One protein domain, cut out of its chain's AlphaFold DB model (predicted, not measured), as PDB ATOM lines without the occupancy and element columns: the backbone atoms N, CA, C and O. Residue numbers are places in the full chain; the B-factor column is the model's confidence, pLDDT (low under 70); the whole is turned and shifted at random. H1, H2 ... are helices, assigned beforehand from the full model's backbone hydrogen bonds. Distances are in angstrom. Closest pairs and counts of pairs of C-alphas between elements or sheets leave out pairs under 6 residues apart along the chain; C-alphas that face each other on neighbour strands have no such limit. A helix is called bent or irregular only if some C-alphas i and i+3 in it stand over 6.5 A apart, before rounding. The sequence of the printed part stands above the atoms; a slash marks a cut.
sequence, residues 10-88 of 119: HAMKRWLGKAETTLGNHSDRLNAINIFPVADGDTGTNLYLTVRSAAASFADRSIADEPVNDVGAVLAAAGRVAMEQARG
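AT A GLANCE: This is residues 10 to 88 of the 119 residues of the protein "Glycerone kinase" of Arthrobacter sp. Hiyo8 (UniProt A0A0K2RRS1). Two long helices, H1 and H2, lie side by side and run opposite ways as a hairpin, and a third, H3, packs across the other side of H2, which is in the middle. The links that join the helices turn at the two ends of this narrow rod, which spans 45 by 22 by 16 A along its three main axes. The printed part has 79 residues, with three named helices in the order H1, H2, H3 and no named strand; its class is all helix. The whole is only just compact, close to loose, with a radius of gyration of the C-alphas of 13.8 A.

HOW THE PARTS SIT: H1, residues 10 to 33, touches H2, residues 43 to 59, and the closest C-alphas of the two are those of Ser 27 and Gly 44, 4.1 A apart. Their lines stand at a shallow tilt of 17 degrees, opposite ways, and the two form a helical hairpin. H2 also touches H3, residues 71 to 85, where the closest C-alphas are those of Thr 50 and Ala 82, 4.7 A apart. H2 and H3 run opposite ways at a steep tilt of 54 degrees. H1 and H3 are apart. In H2 and H3 every O i to N i+4 pair is within hydrogen-bond range; in H1 18 of 20 are.

IN THESE COORDINATES: H1 begins at His 10, with its C-alpha at (92.293, 141.936, 86.003), and ends at Ile 33; its first and last C-alphas are 31.8 A apart. It is irregular, with C-alphas 25 and 28 at 7.9 A from each other, and it has a kink of 66 degrees near residue 26. H2 runs from Thr 43, with its C-alpha at (87.317, 153.659, 110.493), to Ala 59, and measures 24.3 A from first to last C-alpha. H3 runs from Val 71 to Gln 85, with C-alpha 85 at (98.618, 156.969, 106.759), and measures 20.8 A from first to last C-alpha.

THE WHOLE: The two C-alphas farthest apart in the domain are those of Pro 37, in the link between H1 and H2, and Ala 64, in the link between H2 and H3, at 46.4 A. The first link, of 9 residues, is short, and the second, of 11 residues, is long. The first and last printed C-alphas, those of His 10 and Gly 88, are 33.6 A apart, and the printed part has no cut. The mean pLDDT of the printed part is 74.0, and 32 residues are under 70, namely residues 34 to 40, 60 to 69, 71 to 73, 76 and 78 to 88; the mean for H3 is 67.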
ATOM      1  N   HIS A  10      93.291 141.055  86.607       77.75
ATOM      2  CA  HIS A  10      92.293 141.936  86.003       77.75
ATOM      3  C   HIS A  10      90.992 141.984  86.822       77.75
ATOM      4  O   HIS A  10      90.407 143.052  87.012       77.75
ATOM      5  N   ALA A  11      90.556 140.846  87.368       80.50
ATOM      6  CA  ALA A  11      89.423 140.812  88.290       80.50
ATOM      7  C   ALA A  11      89.716 141.603  89.576       80.50
ATOM      8  O   ALA A  11      88.859 142.368  90.017       80.50
ATOM      9  N   MET A  12      90.935 141.483  90.115       79.44
ATOM     10  CA  MET A  12      91.375 142.205  91.312       79.44
ATOM     11  C   MET A  12      91.416 143.720  91.090       79.44
ATOM     12  O   MET A  12      90.841 144.457  91.883       79.44
ATOM     13  N   LYS A  13      91.995 144.192  89.976       81.69
ATOM     14  CA  LYS A  13      91.995 145.624  89.616       81.69
ATOM     15  C   LYS A  13      90.583 146.209  89.577       81.69
ATOM     16  O   LYS A  13      90.329 147.263  90.152       81.69
ATOM     17  N   ARG A  14      89.644 145.507  88.934       85.88
ATOM     18  CA  ARG A  14      88.242 145.952  88.863       85.88
ATOM     19  C   ARG A  14      87.561 145.945  90.227       85.88
ATOM     20  O   ARG A  14      86.777 146.846  90.507       85.88
ATOM     21  N   TRP A  15      87.820 144.928  91.048       87.31
ATOM     22  CA  TRP A  15      87.265 144.852  92.397       87.31
ATOM     23  C   TRP A  15      87.795 145.988  93.277       87.31
ATOM     24  O   TRP A  15      86.987 146.700  93.867       87.31
ATOM     25  N   LEU A  16      89.110 146.227  93.274       86.56
ATOM     26  CA  LEU A  16      89.748 147.321  94.010       86.56
ATOM     27  C   LEU A  16      89.211 148.690  93.586       86.56
ATOM     28  O   LEU A  16      88.828 149.465  94.452       86.56
ATOM     29  N   GLY A  17      89.077 148.967  92.283       89.00
ATOM     30  CA  GLY A  17      88.522 150.247  91.820       89.00
ATOM     31  C   GLY A  17      87.062 150.472  92.245       89.00
ATOM     32  O   GLY A  17      86.676 151.575  92.641       89.00
ATOM     33  N   LYS A  18      86.236 149.414  92.234       92.00
ATOM     34  CA  LYS A  18      84.858 149.482  92.753       92.00
ATOM     35  C   LYS A  18      84.828 149.681  94.267       92.00
ATOM     36  O   LYS A  18      84.021 150.472  94.755       92.00
ATOM     37  N   ALA A  19      85.681 148.965  94.995       88.12
ATOM     38  CA  ALA A  19      85.791 149.071  96.441       88.12
ATOM     39  C   ALA A  19      86.269 150.470  96.859       88.12
ATOM     40  O   ALA A  19      85.665 151.054  97.750       88.12
ATOM     41  N   GLU A  20      87.259 151.046  96.171       90.81
ATOM     42  CA  GLU A  20      87.756 152.407  96.418       90.81
ATOM     43  C   GLU A  20      86.639 153.439  96.256       90.81
ATOM     44  O   GLU A  20      86.383 154.221  97.168       90.81
ATOM     45  N   THR A  21      85.918 153.387  95.130       93.31
ATOM     46  CA  THR A  21      84.785 154.288  94.857       93.31
ATOM     47  C   THR A  21      83.696 154.144  95.922       93.31
ATOM     48  O   THR A  21      83.167 155.126  96.436       93.31
ATOM     49  N   THR A  22      83.359 152.902  96.279       92.25
ATOM     50  CA  THR A  22      82.292 152.619  97.246       92.25
ATOM     51  C   THR A  22      82.676 153.089  98.644       92.25
ATOM     52  O   THR A  22      81.858 153.719  99.309       92.25
ATOM     53  N   LEU A  23      83.906 152.820  99.085       87.81
ATOM     54  CA  LEU A  23      84.401 153.237 100.395       87.81
ATOM     55  C   LEU A  23      84.573 154.751 100.475       87.81
ATOM     56  O   LEU A  23      84.181 155.325 101.482       87.81
ATOM     57  N   GLY A  24      85.049 155.408  99.413       88.38
ATOM     58  CA  GLY A  24      85.107 156.871  99.351       88.38
ATOM     59  C   GLY A  24      83.729 157.508  99.549       88.38
ATOM     60  O   GLY A  24      83.574 158.400 100.375       88.38
ATOM     61  N   ASN A  25      82.699 156.971  98.886       92.88
ATOM     62  CA  ASN A  25      81.325 157.477  98.993       92.88
ATOM     63  C   ASN A  25      80.651 157.203 100.351       92.88
ATOM     64  O   ASN A  25      79.647 157.835 100.671       92.88
ATOM     65  N   HIS A  26      81.150 156.237 101.130       88.12
ATOM     66  CA  HIS A  26      80.527 155.801 102.387       88.12
ATOM     67  C   HIS A  26      81.440 155.963 103.607       88.12
ATOM     68  O   HIS A  26      81.063 155.527 104.695       88.12
ATOM     69  N   SER A  27      82.609 156.590 103.450       85.06
ATOM     70  CA  SER A  27      83.613 156.742 104.505       85.06
ATOM     71  C   SER A  27      83.019 157.398 105.751       85.06
ATOM     72  O   SER A  27      83.103 156.831 106.834       85.06
ATOM     73  N   ASP A  28      82.295 158.510 105.595       84.19
ATOM     74  CA  ASP A  28      81.673 159.231 106.717       84.19
ATOM     75  C   ASP A  28      80.593 158.408 107.423       84.19
ATOM     76  O   ASP A  28      80.464 158.422 108.647       84.19
ATOM     77  N   ARG A  29      79.841 157.617 106.654       84.25
ATOM     78  CA  ARG A  29      78.837 156.705 107.205       84.25
ATOM     79  C   ARG A  29      79.493 155.570 107.991       84.25
ATOM     80  O   ARG A  29      78.975 155.185 109.029       84.25
ATOM     81  N   LEU A  30      80.616 155.038 107.512       81.81
ATOM     82  CA  LEU A  30      81.388 154.005 108.207       81.81
ATOM     83  C   LEU A  30      82.075 154.560 109.462       81.81
ATOM     84  O   LEU A  30      82.054 153.899 110.497       81.81
ATOM     85  N   ASN A  31      82.593 155.788 109.397       79.62
ATOM     86  CA  ASN A  31      83.111 156.531 110.546       79.62
ATOM     87  C   ASN A  31      82.045 156.670 111.646       79.62
ATOM     88  O   ASN A  31      82.346 156.478 112.820       79.62
ATOM     89  N   ALA A  32      80.787 156.918 111.264       80.50
ATOM     90  CA  ALA A  32      79.665 157.053 112.193       80.50
ATOM     91  C   ALA A  32      79.138 155.720 112.769       80.50
ATOM     92  O   ALA A  32      78.428 155.733 113.773       80.50
ATOM     93  N   ILE A  33      79.444 154.576 112.140       76.88
ATOM     94  CA  ILE A  33      78.969 153.249 112.581       76.88
ATOM     95  C   ILE A  33      79.885 152.636 113.649       76.88
ATOM     96  O   ILE A  33      79.410 151.808 114.430       76.88
ATOM     97  N   ASN A  34      81.171 153.008 113.715       63.47
ATOM     98  CA  ASN A  34      82.085 152.441 114.707       63.47
ATOM     99  C   ASN A  34      81.781 152.972 116.120       63.47
ATOM    100  O   ASN A  34      82.312 153.989 116.564       63.47
ATOM    101  N   ILE A  35      80.902 152.259 116.820       58.31
ATOM    102  CA  ILE A  35      80.477 152.529 118.191       58.31
ATOM    103  C   ILE A  35      80.884 151.312 119.036       58.31
ATOM    104  O   ILE A  35      80.028 150.479 119.277       58.31
ATOM    105  N   PHE A  36      82.164 151.142 119.413       41.72
ATOM    106  CA  PHE A  36      82.609 150.447 120.651       41.72
ATOM    107  C   PHE A  36      84.153 150.388 120.787       41.72
ATOM    108  O   PHE A  36      84.806 149.951 119.842       41.72
ATOM    109  N   PRO A  37      84.766 150.677 121.965       56.84
ATOM    110  CA  PRO A  37      84.287 151.454 123.116       56.84
ATOM    111  C   PRO A  37      84.686 152.948 123.062       56.84
ATOM    112  O   PRO A  37      84.201 153.730 123.873       56.84
ATOM    113  N   VAL A  38      85.527 153.355 122.106       53.44
ATOM    114  CA  VAL A  38      85.874 154.756 121.813       53.44
ATOM    115  C   VAL A  38      85.730 154.944 120.306       53.44
ATOM    116  O   VAL A  38      86.313 154.190 119.532       53.44
ATOM    117  N   ALA A  39      84.885 155.882 119.886       57.88
ATOM    118  CA  ALA A  39      84.696 156.178 118.475       57.88
ATOM    119  C   ALA A  39      85.878 157.025 117.988       57.88
ATOM    120  O   ALA A  39      85.873 158.242 118.156       57.88
ATOM    121  N   ASP A  40      86.876 156.384 117.380       64.25
ATOM    122  CA  ASP A  40      88.010 157.087 116.762       64.25
ATOM    123  C   ASP A  40      87.596 157.828 115.473       64.25
ATOM    124  O   ASP A  40      88.346 158.646 114.945       64.25
ATOM    125  N   GLY A  41      86.362 157.603 114.987       72.38
ATOM    126  CA  GLY A  41      85.732 158.392 113.921       72.38
ATOM    127  C   GLY A  41      86.446 158.317 112.568       72.38
ATOM    128  O   GLY A  41      86.140 159.096 111.670       72.38
ATOM    129  N   ASP A  42      87.385 157.387 112.419       80.62
ATOM    130  CA  ASP A  42      88.322 157.297 111.302       80.62
ATOM    131  C   ASP A  42      88.260 155.944 110.576       80.62
ATOM    132  O   ASP A  42      88.993 155.704 109.621       80.62
ATOM    133  N   THR A  43      87.374 155.039 110.995       82.25
ATOM    134  CA  THR A  43      87.317 153.659 110.493       82.25
ATOM    135  C   THR A  43      87.039 153.577 108.992       82.25
ATOM    136  O   THR A  43      87.717 152.848 108.269       82.25
ATOM    137  N   GLY A  44      86.065 154.338 108.500       83.19
ATOM    138  CA  GLY A  44      85.798 154.494 107.073       83.19
ATOM    139  C   GLY A  44      86.974 155.118 106.329       83.19
ATOM    140  O   GLY A  44      87.348 154.621 105.264       83.19
ATOM    141  N   THR A  45      87.613 156.126 106.927       84.12
ATOM    142  CA  THR A  45      88.795 156.790 106.359       84.12
ATOM    143  C   THR A  45      89.950 155.797 106.203       84.12
ATOM    144  O   THR A  45      90.535 155.689 105.124       84.12
ATOM    145  N   ASN A  46      90.228 154.994 107.229       80.62
ATOM    146  CA  ASN A  46      91.291 153.989 107.237       80.62
ATOM    147  C   ASN A  46      91.025 152.867 106.220       80.62
ATOM    148  O   ASN A  46      91.937 152.436 105.505       80.62
ATOM    149  N   LEU A  47      89.766 152.436 106.077       82.25
ATOM    150  CA  LEU A  47      89.368 151.465 105.052       82.25
ATOM    151  C   LEU A  47      89.531 152.026 103.634       82.25
ATOM    152  O   LEU A  47      90.077 151.343 102.764       82.25
ATOM    153  N   TYR A  48      89.109 153.271 103.400       86.44
ATOM    154  CA  TYR A  48      89.300 153.945 102.117       86.44
ATOM    155  C   TYR A  48      90.790 154.063 101.761       86.44
ATOM    156  O   TYR A  48      91.190 153.674 100.662       86.44
ATOM    157  N   LEU A  49      91.632 154.513 102.699       84.38
ATOM    158  CA  LEU A  49      93.080 154.635 102.497       84.38
ATOM    159  C   LEU A  49      93.749 153.285 102.203       84.38
ATOM    160  O   LEU A  49      94.633 153.218 101.345       84.38
ATOM    161  N   THR A  50      93.297 152.207 102.850       82.31
ATOM    162  CA  THR A  50      93.758 150.829 102.590       82.31
ATOM    163  C   THR A  50      93.478 150.407 101.162       82.31
ATOM    164  O   THR A  50      94.387 149.984 100.443       82.31
ATOM    165  N   VAL A  51      92.232 150.558 100.719       85.31
ATOM    166  CA  VAL A  51      91.839 150.127  99.376       85.31
ATOM    167  C   VAL A  51      92.454 151.015  98.301       85.31
ATOM    168  O   VAL A  51      92.904 150.486  97.289       85.31
ATOM    169  N   ARG A  52      92.576 152.326  98.536       86.88
ATOM    170  CA  ARG A  52      93.280 153.240  97.627       86.88
ATOM    171  C   ARG A  52      94.757 152.877  97.476       86.88
ATOM    172  O   ARG A  52      95.270 152.833  96.362       86.88
ATOM    173  N   SER A  53      95.440 152.568  98.579       83.38
ATOM    174  CA  SER A  53      96.852 152.155  98.553       83.38
ATOM    175  C   SER A  53      97.033 150.815  97.833       83.38
ATOM    176  O   SER A  53      97.975 150.638  97.054       83.38
ATOM    177  N   ALA A  54      96.095 149.883  98.027       80.75
ATOM    178  CA  ALA A  54      96.057 148.639  97.267       80.75
ATOM    179  C   ALA A  54      95.841 148.920  95.773       80.75
ATOM    180  O   ALA A  54      96.638 148.469  94.957       80.75
ATOM    181  N   ALA A  55      94.827 149.706  95.403       84.25
ATOM    182  CA  ALA A  55      94.531 150.054  94.014       84.25
ATOM    183  C   ALA A  55      95.738 150.698  93.312       84.25
ATOM    184  O   ALA A  55      96.099 150.265  92.215       84.25
ATOM    185  N   ALA A  56      96.424 151.634  93.975       82.44
ATOM    186  CA  ALA A  56      97.655 152.251  93.479       82.44
ATOM    187  C   ALA A  56      98.772 151.221  93.228       82.44
ATOM    188  O   ALA A  56      99.407 151.244  92.177       82.44
ATOM    189  N   SER A  57      98.945 150.248  94.130       76.94
ATOM    190  CA  SER A  57      99.947 149.175  93.983       76.94
ATOM    191  C   SER A  57      99.677 148.255  92.784       76.94
ATOM    192  O   SER A  57     100.594 147.631  92.250       76.94
ATOM    193  N   PHE A  58      98.418 148.154  92.347       74.06
ATOM    194  CA  PHE A  58      98.032 147.405  91.149       74.06
ATOM    195  C   PHE A  58      97.990 148.270  89.881       74.06
ATOM    196  O   PHE A  58      98.050 147.711  88.783       74.06
ATOM    197  N   ALA A  59      97.862 149.594  89.993       73.94
ATOM    198  CA  ALA A  59      97.802 150.501  88.846       73.94
ATOM    199  C   ALA A  59      99.103 150.474  88.030       73.94
ATOM    200  O   ALA A  59      99.037 150.421  86.805       73.94
ATOM    201  N   ASP A  60     100.247 150.403  88.714       67.25
ATOM    202  CA  ASP A  60     101.584 150.432  88.103       67.25
ATOM    203  C   ASP A  60     102.026 149.078  87.506       67.25
ATOM    204  O   ASP A  60     102.989 148.986  86.752       67.25
ATOM    205  N   ARG A  61     101.294 147.995  87.802       65.94
ATOM    206  CA  ARG A  61     101.552 146.671  87.212       65.94
ATOM    207  C   ARG A  61     100.908 146.546  85.843       65.94
ATOM    208  O   ARG A  61      99.713 146.823  85.689       65.94
ATOM    209  N   SER A  62     101.642 146.050  84.854       59.03
ATOM    210  CA  SER A  62     101.066 145.786  83.534       59.03
ATOM    211  C   SER A  62     100.067 144.616  83.608       59.03
ATOM    212  O   SER A  62     100.145 143.764  84.489       59.03
ATOM    213  N   ILE A  63      99.084 144.553  82.700       55.81
ATOM    214  CA  ILE A  63      98.168 143.390  82.613       55.81
ATOM    215  C   ILE A  63      98.929 142.130  82.145       55.81
ATOM    216  O   ILE A  63      98.456 141.019  82.360       55.81
ATOM    217  N   ALA A  64     100.103 142.316  81.534       57.97
ATOM    218  CA  ALA A  64     101.000 141.259  81.080       57.97
ATOM    219  C   ALA A  64     101.967 140.761  82.172       57.97
ATOM    220  O   ALA A  64     102.685 139.793  81.933       57.97
ATOM    221  N   ASP A  65     101.990 141.394  83.351       59.56
ATOM    222  CA  ASP A  65     102.795 140.914  84.473       59.56
ATOM    223  C   ASP A  65     102.266 139.566  84.968       59.56
ATOM    224  O   ASP A  65     101.055 139.320  84.984       59.56
ATOM    225  N   GLU A  66     103.197 138.718  85.414       60.78
ATOM    226  CA  GLU A  66     102.927 137.447  86.089       60.78
ATOM    227  C   GLU A  66     101.734 137.561  87.059       60.78
ATOM    228  O   GLU A  66     101.618 138.570  87.780       60.78
ATOM    229  N   PRO A  67     100.848 136.543  87.105       61.12
ATOM    230  CA  PRO A  67      99.710 136.529  88.012       61.12
ATOM    231  C   PRO A  67     100.160 136.880  89.427       61.12
ATOM    232  O   PRO A  67     101.224 136.466  89.895       61.12
ATOM    233  N   VAL A  68      99.345 137.674  90.128       64.06
ATOM    234  CA  VAL A  68      99.614 137.950  91.537       64.06
ATOM    235  C   VAL A  68      99.471 136.637  92.290       64.06
ATOM    236  O   VAL A  68      98.373 136.167  92.585       64.06
ATOM    237  N   ASN A  69     100.631 136.044  92.558       63.22
ATOM    238  CA  ASN A  69     100.764 134.750  93.200       63.22
ATOM    239  C   ASN A  69     100.460 134.831  94.698       63.22
ATOM    240  O   ASN A  69     100.359 133.802  95.349       63.22
ATOM    241  N   ASP A  70     100.323 136.031  95.263       70.25
ATOM    242  CA  ASP A  70      99.947 136.204  96.660       70.25
ATOM    243  C   ASP A  70      99.196 137.521  96.875       70.25
ATOM    244  O   ASP A  70      99.777 138.575  97.146       70.25
ATOM    245  N   VAL A  71      97.872 137.466  96.736       69.12
ATOM    246  CA  VAL A  71      97.000 138.604  97.065       69.12
ATOM    247  C   VAL A  71      97.111 138.996  98.532       69.12
ATOM    248  O   VAL A  71      97.024 140.182  98.848       69.12
ATOM    249  N   GLY A  72      97.325 138.019  99.419       66.50
ATOM    250  CA  GLY A  72      97.476 138.258 100.848       66.50
ATOM    251  C   GLY A  72      98.664 139.170 101.131       66.50
ATOM    252  O   GLY A  72      98.525 140.142 101.868       66.50
ATOM    253  N   ALA A  73      99.797 138.929 100.469       69.88
ATOM    254  CA  ALA A  73     100.980 139.778 100.584       69.88
ATOM    255  C   ALA A  73     100.734 141.216 100.092       69.88
ATOM    256  O   ALA A  73     101.171 142.168 100.742       69.88
ATOM    257  N   VAL A  74     100.011 141.397  98.979       70.94
ATOM    258  CA  VAL A  74      99.720 142.740  98.443       70.94
ATOM    259  C   VAL A  74      98.747 143.502  99.343       70.94
ATOM    260  O   VAL A  74      98.980 144.671  99.647       70.94
ATOM    261  N   LEU A  75      97.692 142.843  99.830       70.12
ATOM    262  CA  LEU A  75      96.751 143.445 100.777       70.12
ATOM    263  C   LEU A  75      97.414 143.755 102.124       70.12
ATOM    264  O   LEU A  75      97.152 144.810 102.690       70.12
ATOM    265  N   ALA A  76      98.310 142.894 102.614       69.56
ATOM    266  CA  ALA A  76      99.073 143.149 103.836       69.56
ATOM    267  C   ALA A  76     100.020 144.351 103.683       69.56
ATOM    268  O   ALA A  76     100.148 145.158 104.603       69.56
ATOM    269  N   ALA A  77     100.662 144.506 102.520       70.88
ATOM    270  CA  ALA A  77     101.487 145.676 102.227       70.88
ATOM    271  C   ALA A  77     100.653 146.963 102.146       70.88
ATOM    272  O   ALA A  77     101.027 147.963 102.755       70.88
ATOM    273  N   ALA A  78      99.504 146.921 101.465       66.62
ATOM    274  CA  ALA A  78      98.577 148.048 101.390       66.62
ATOM    275  C   ALA A  78      97.989 148.422 102.758       66.62
ATOM    276  O   ALA A  78      97.882 149.604 103.070       66.62
ATOM    277  N   GLY A  79      97.662 147.424 103.585       65.19
ATOM    278  CA  GLY A  79      97.214 147.614 104.963       65.19
ATOM    279  C   GLY A  79      98.269 148.309 105.814       65.19
ATOM    280  O   GLY A  79      97.946 149.259 106.512       65.19
ATOM    281  N   ARG A  80      99.545 147.919 105.697       68.44
ATOM    282  CA  ARG A  80     100.646 148.585 106.411       68.44
ATOM    283  C   ARG A  80     100.786 150.054 106.014       68.44
ATOM    284  O   ARG A  80     100.824 150.910 106.888       68.44
ATOM    285  N   VAL A  81     100.786 150.342 104.709       67.81
ATOM    286  CA  VAL A  81     100.827 151.723 104.199       67.81
ATOM    287  C   VAL A  81      99.620 152.508 104.700       67.81
ATOM    288  O   VAL A  81      99.755 153.644 105.127       67.81
ATOM    289  N   ALA A  82      98.433 151.909 104.714       61.28
ATOM    290  CA  ALA A  82      97.251 152.586 105.219       61.28
ATOM    291  C   ALA A  82      97.254 152.799 106.732       61.28
ATOM    292  O   ALA A  82      96.763 153.832 107.160       61.28
ATOM    293  N   MET A  83      97.849 151.903 107.524       63.62
ATOM    294  CA  MET A  83      98.076 152.119 108.958       63.62
ATOM    295  C   MET A  83      99.096 153.238 109.211       63.62
ATOM    296  O   MET A  83      98.920 154.019 110.133       63.62
ATOM    297  N   GLU A  84     100.124 153.372 108.366       66.12
ATOM    298  CA  GLU A  84     101.080 154.492 108.424       66.12
ATOM    299  C   GLU A  84     100.434 155.835 108.022       66.12
ATOM    300  O   GLU A  84     100.867 156.900 108.463       66.12
ATOM    301  N   GLN A  85      99.393 155.796 107.183       61.31
ATOM    302  CA  GLN A  85      98.618 156.969 106.759       61.31
ATOM    303  C   GLN A  85      97.417 157.264 107.679       61.31
ATOM    304  O   GLN A  85      96.921 158.392 107.682       61.31
ATOM    305  N   ALA A  86      96.961 156.276 108.456       53.09
ATOM    306  CA  ALA A  86      95.917 156.388 109.464       53.09
ATOM    307  C   ALA A  86      96.444 157.209 110.644       53.09
ATOM    308  O   ALA A  86      97.041 156.701 111.590       53.09
ATOM    309  N   ARG A  87      96.271 158.528 110.572       55.69
ATOM    310  CA  ARG A  87      96.565 159.410 111.700       55.69
ATOM    311  C   ARG A  87      95.404 159.375 112.691       55.69
ATOM    312  O   ARG A  87      94.432 160.100 112.515       55.69
ATOM    313  N   GLY A  88      95.581 158.606 113.759       46.28
ATOM    314  CA  GLY A  88      94.786 158.655 114.985       46.28
ATOM    315  C   GLY A  88      95.619 158.080 116.126       46.28
ATOM    316  O   GLY A  88      95.783 156.873 116.222       46.28
TER     317      GLY A  88